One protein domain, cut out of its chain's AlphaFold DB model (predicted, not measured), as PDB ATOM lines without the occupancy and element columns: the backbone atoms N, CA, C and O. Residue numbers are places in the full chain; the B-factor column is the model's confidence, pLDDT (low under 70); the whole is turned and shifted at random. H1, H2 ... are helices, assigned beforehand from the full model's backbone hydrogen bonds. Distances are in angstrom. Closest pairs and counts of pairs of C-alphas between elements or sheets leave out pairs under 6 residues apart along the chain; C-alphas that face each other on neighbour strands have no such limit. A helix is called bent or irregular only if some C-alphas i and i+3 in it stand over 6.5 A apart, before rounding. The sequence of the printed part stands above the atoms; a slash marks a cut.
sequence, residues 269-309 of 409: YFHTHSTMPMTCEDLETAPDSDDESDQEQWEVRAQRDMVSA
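Overview. This is residues 269 to 309 of the 409 residues of the protein "Hypothetical protein" of Dunaliella tertiolecta (UniProt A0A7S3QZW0). A small head of loop and one short helix, H1, continues into a long arm that ends in the longer helix, H2. In the head, residues 269 to 279 fold back on themselves in a loop that turns near His 273, and H1 follows. Residues 291 to 309 stick out as the arm, which makes the long axis. The printed part has 41 residues with two named helices, H1 then H2, and no named strand; its class is all helix, though under half of its residues, 20 of 41, are in named elements. It is extended, with a radius of gyration of the C-alphas of 15.3 A, and spans 48 by 17 by 9 A.

Arrangement. Residues 269 to 279 come before H1, residues 280 to 285. A short but not tight link of 9 residues joins H1 to H2, residues 295 to 308. H1 and H2 are apart, with no C-alpha of the one within 8 A of the other. Residues 291 to 309, of which 295 to 308 belong to H2, stand free. In H1 and H2 every backbone O i to N i+4 pair is within hydrogen-bond range.

Along the chain. The printed part begins with C-alpha 269 at (93.696, 223.797, 217.916). H1 runs from Cys 280, C-alpha at (94.523, 231.208, 212.286), to Thr 285, and measures 8.6 A from first to last C-alpha. H2 runs from Gln 295, C-alpha at (70.765, 227.618, 227.514), to Ser 308, C-alpha at (59.445, 213.533, 236.078), a length of 20.0 A. Neither helix is bent.

Size, cuts and confidence. The two C-alphas farthest apart are those of Cys 280 and Ala 309, at 47.9 A. The first and last printed C-alphas, of Tyr 269 and Ala 309, are 42.2 A apart. The printed part has no cut and no long link. The mean pLDDT of the printed part is 80.3, and residues 286 to 293 of the model are under 70.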
ATOM      1  N   TYR A 269      94.869 223.560 217.085       87.88
ATOM      2  CA  TYR A 269      93.696 223.797 217.916       87.88
ATOM      3  C   TYR A 269      92.465 223.300 217.164       87.88
ATOM      4  O   TYR A 269      92.417 223.364 215.936       87.88
ATOM      5  N   PHE A 270      91.495 222.769 217.897       88.50
ATOM      6  CA  PHE A 270      90.253 222.238 217.348       88.50
ATOM      7  C   PHE A 270      89.089 222.859 218.113       88.50
ATOM      8  O   PHE A 270      89.173 222.984 219.333       88.50
ATOM      9  N   HIS A 271      88.027 223.219 217.399       85.75
ATOM     10  CA  HIS A 271      86.758 223.662 217.979       85.75
ATOM     11  C   HIS A 271      86.167 222.555 218.863       85.75
ATOM     12  O   HIS A 271      86.136 221.393 218.438       85.75
ATOM     13  N   THR A 272      85.684 222.876 220.068       82.56
ATOM     14  CA  THR A 272      85.255 221.856 221.046       82.56
ATOM     15  C   THR A 272      84.003 221.128 220.569       82.56
ATOM     16  O   THR A 272      83.922 219.901 220.668       82.56
ATOM     17  N   HIS A 273      83.041 221.863 220.003       77.06
ATOM     18  CA  HIS A 273      81.767 221.294 219.558       77.06
ATOM     19  C   HIS A 273      81.854 220.531 218.232       77.06
ATOM     20  O   HIS A 273      81.252 219.467 218.093       77.06
ATOM     21  N   SER A 274      82.579 221.061 217.243       84.00
ATOM     22  CA  SER A 274      82.619 220.478 215.893       84.00
ATOM     23  C   SER A 274      83.802 219.542 215.670       84.00
ATOM     24  O   SER A 274      83.815 218.804 214.683       84.00
ATOM     25  N   THR A 275      84.802 219.560 216.558       87.31
ATOM     26  CA  THR A 275      86.100 218.883 216.390       87.31
ATOM     27  C   THR A 275      86.838 219.274 215.103       87.31
ATOM     28  O   THR A 275      87.764 218.586 214.677       87.31
ATOM     29  N   MET A 276      86.445 220.386 214.471       89.50
ATOM     30  CA  MET A 276      87.089 220.904 213.265       89.50
ATOM     31  C   MET A 276      88.348 221.691 213.638       89.50
ATOM     32  O   MET A 276      88.350 222.373 214.666       89.50
ATOM     33  N   PRO A 277      89.425 221.612 212.838       90.56
ATOM     34  CA  PRO A 277      90.632 222.388 213.090       90.56
ATOM     35  C   PRO A 277      90.315 223.887 213.013       90.56
ATOM     36  O   PRO A 277      89.665 224.333 212.067       90.56
ATOM     37  N   MET A 278      90.775 224.656 214.000       88.44
ATOM     38  CA  MET A 278      90.646 226.112 213.992       88.44
ATOM     39  C   MET A 278      91.595 226.712 212.959       88.44
ATOM     40  O   MET A 278      92.763 226.317 212.859       88.44
ATOM     41  N   THR A 279      91.108 227.694 212.212       88.31
ATOM     42  CA  THR A 279      91.960 228.509 211.348       88.31
ATOM     43  C   THR A 279      92.737 229.539 212.177       88.31
ATOM     44  O   THR A 279      92.418 229.802 213.337       88.31
ATOM     45  N   CYS A 280      93.794 230.128 211.604       86.62
ATOM     46  CA  CYS A 280      94.523 231.208 212.286       86.62
ATOM     47  C   CYS A 280      93.624 232.431 212.517       86.62
ATOM     48  O   CYS A 280      93.742 233.078 213.549       86.62
ATOM     49  N   GLU A 281      92.691 232.695 211.599       84.44
ATOM     50  CA  GLU A 281      91.705 233.766 211.745       84.44
ATOM     51  C   GLU A 281      90.757 233.487 212.916       84.44
ATOM     52  O   GLU A 281      90.539 234.386 213.726       84.44
ATOM     53  N   ASP A 282      90.273 232.250 213.086       83.94
ATOM     54  CA  ASP A 282      89.417 231.878 214.226       83.94
ATOM     55  C   ASP A 282      90.118 232.137 215.569       83.94
ATOM     56  O   ASP A 282      89.514 232.669 216.494       83.94
ATOM     57  N   LEU A 283      91.414 231.820 215.664       84.25
ATOM     58  CA  LEU A 283      92.214 232.028 216.879       84.25
ATOM     59  C   LEU A 283      92.482 233.507 217.191       84.25
ATOM     60  O   LEU A 283      92.665 233.863 218.354       84.25
ATOM     61  N   GLU A 284      92.576 234.351 216.163       81.88
ATOM     62  CA  GLU A 284      92.913 235.772 216.305       81.88
ATOM     63  C   GLU A 284      91.679 236.670 216.438       81.88
ATOM     64  O   GLU A 284      91.762 237.740 217.045       81.88
ATOM     65  N   THR A 285      90.539 236.257 215.877       74.62
ATOM     66  CA  THR A 285      89.346 237.107 215.747       74.62
ATOM     67  C   THR A 285      88.172 236.671 216.612       74.62
ATOM     68  O   THR A 285      87.388 237.533 217.015       74.62
ATOM     69  N   ALA A 286      88.039 235.381 216.935       62.19
ATOM     70  CA  ALA A 286      86.916 234.904 217.724       62.19
ATOM     71  C   ALA A 286      87.290 234.890 219.218       62.19
ATOM     72  O   ALA A 286      88.177 234.133 219.620       62.19
ATOM     73  N   PRO A 287      86.626 235.675 220.093       65.31
ATOM     74  CA  PRO A 287      86.486 235.216 221.470       65.31
ATOM     75  C   PRO A 287      85.841 233.831 221.387       65.31
ATOM     76  O   PRO A 287      84.827 233.710 220.706       65.31
ATOM     77  N   ASP A 288      86.468 232.821 221.993       63.50
ATOM     78  CA  ASP A 288      86.037 231.417 221.985       63.50
ATOM     79  C   ASP A 288      84.506 231.321 222.111       63.50
ATOM     80  O   ASP A 288      83.934 231.500 223.187       63.50
ATOM     81  N   SER A 289      83.831 231.171 220.966       59.41
ATOM     82  CA  SER A 289      82.377 231.315 220.854       59.41
ATOM     83  C   SER A 289      81.642 230.085 221.380       59.41
ATOM     84  O   SER A 289      80.415 230.078 221.410       59.41
ATOM     85  N   ASP A 290      82.383 229.070 221.832       58.75
ATOM     86  CA  ASP A 290      81.856 227.901 222.536       58.75
ATOM     87  C   ASP A 290      81.268 228.275 223.920       58.75
ATOM     88  O   ASP A 290      80.608 227.457 224.557       58.75
ATOM     89  N   ASP A 291      81.441 229.523 224.378       59.44
ATOM     90  CA  ASP A 291      80.767 230.077 225.562       59.44
ATOM     91  C   ASP A 291      79.341 230.600 225.273       59.44
ATOM     92  O   ASP A 291      78.675 231.112 226.186       59.44
ATOM     93  N   GLU A 292      78.829 230.472 224.033       57.06
ATOM     94  CA  GLU A 292      77.392 230.589 223.758       57.06
ATOM     95  C   GLU A 292      76.656 229.490 224.524       57.06
ATOM     96  O   GLU A 292      76.466 228.364 224.076       57.06
ATOM     97  N   SER A 293      76.295 229.856 225.753       61.09
ATOM     98  CA  SER A 293      75.708 229.018 226.779       61.09
ATOM     99  C   SER A 293      74.739 227.995 226.201       61.09
ATOM    100  O   SER A 293      73.819 228.368 225.471       61.09
ATOM    101  N   ASP A 294      74.877 226.747 226.647       74.44
ATOM    102  CA  ASP A 294      73.949 225.618 226.490       74.44
ATOM    103  C   ASP A 294      72.515 225.907 227.007       74.44
ATOM    104  O   ASP A 294      71.822 225.006 227.473       74.44
ATOM    105  N   GLN A 295      72.040 227.153 226.998       77.06
ATOM    106  CA  GLN A 295      70.765 227.618 227.514       77.06
ATOM    107  C   GLN A 295      69.609 226.798 226.949       77.06
ATOM    108  O   GLN A 295      68.773 226.348 227.722       77.06
ATOM    109  N   GLU A 296      69.567 226.552 225.637       81.69
ATOM    110  CA  GLU A 296      68.500 225.752 225.027       81.69
ATOM    111  C   GLU A 296      68.551 224.293 225.505       81.69
ATOM    112  O   GLU A 296      67.548 223.739 225.962       81.69
ATOM    113  N   GLN A 297      69.738 223.679 225.507       85.06
ATOM    114  CA  GLN A 297      69.911 222.312 226.011       85.06
ATOM    115  C   GLN A 297      69.611 222.208 227.512       85.06
ATOM    116  O   GLN A 297      69.138 221.180 228.000       85.06
ATOM    117  N   TRP A 298      69.924 223.249 228.279       88.12
ATOM    118  CA  TRP A 298      69.608 223.355 229.694       88.12
ATOM    119  C   TRP A 298      68.099 223.504 229.901       88.12
ATOM    120  O   TRP A 298      67.555 222.794 230.741       88.12
ATOM    121  N   GLU A 299      67.407 224.324 229.105       86.69
ATOM    122  CA  GLU A 299      65.950 224.499 229.170       86.69
ATOM    123  C   GLU A 299      65.230 223.171 228.894       86.69
ATOM    124  O   GLU A 299      64.367 222.765 229.676       86.69
ATOM    125  N   VAL A 300      65.656 222.431 227.864       88.75
ATOM    126  CA  VAL A 300      65.122 221.095 227.546       88.75
ATOM    127  C   VAL A 300      65.347 220.111 228.698       88.75
ATOM    128  O   VAL A 300      64.433 219.373 229.079       88.75
ATOM    129  N   ARG A 301      66.550 220.097 229.288       88.56
ATOM    130  CA  ARG A 301      66.871 219.229 230.435       88.56
ATOM    131  C   ARG A 301      66.049 219.594 231.671       88.56
ATOM    132  O   ARG A 301      65.431 218.713 232.260       88.56
ATOM    133  N   ALA A 302      65.976 220.878 232.015       87.50
ATOM    134  CA  ALA A 302      65.210 221.375 233.152       87.50
ATOM    135  C   ALA A 302      63.720 221.038 233.015       87.50
ATOM    136  O   ALA A 302      63.098 220.576 233.972       87.50
ATOM    137  N   GLN A 303      63.151 221.196 231.817       87.44
ATOM    138  CA  GLN A 303      61.761 220.837 231.556       87.44
ATOM    139  C   GLN A 303      61.531 219.326 231.696       87.44
ATOM    140  O   GLN A 303      60.566 218.910 232.340       87.44
ATOM    141  N   ARG A 304      62.438 218.495 231.168       89.19
ATOM    142  CA  ARG A 304      62.359 217.032 231.303       89.19
ATOM    143  C   ARG A 304      62.412 216.584 232.763       89.19
ATOM    144  O   ARG A 304      61.607 215.751 233.181       89.19
ATOM    145  N   ASP A 305      63.334 217.145 233.534       88.06
ATOM    146  CA  ASP A 305      63.524 216.785 234.936       88.06
ATOM    147  C   ASP A 305      62.293 217.176 235.770       88.06
ATOM    148  O   ASP A 305      61.814 216.388 236.587       88.06
ATOM    149  N   MET A 306      61.696 218.338 235.495       86.50
ATOM    150  CA  MET A 306      60.496 218.820 236.186       86.50
ATOM    151  C   MET A 306      59.233 218.012 235.850       86.50
ATOM    152  O   MET A 306      58.396 217.797 236.729       86.50
ATOM    153  N   VAL A 307      59.102 217.498 234.621       85.12
ATOM    154  CA  VAL A 307      58.003 216.587 234.236       85.12
ATOM    155  C   VAL A 307      58.062 215.269 235.012       85.12
ATOM    156  O   VAL A 307      57.024 214.717 235.373       85.12
ATOM    157  N   SER A 308      59.267 214.782 235.324       83.81
ATOM    158  CA  SER A 308      59.445 213.533 236.078       83.81
ATOM    159  C   SER A 308      59.038 213.636 237.556       83.81
ATOM    160  O   SER A 308      58.796 212.620 238.213       83.81
ATOM    161  N   ALA A 309      58.911 214.853 238.092       81.81
ATOM    162  CA  ALA A 309      58.511 215.075 239.471       81.81
ATOM    163  C   ALA A 309      56.999 214.852 239.653       81.81
ATOM    164  O   ALA A 309      56.170 215.702 239.320       81.81
TER     165      ALA A 309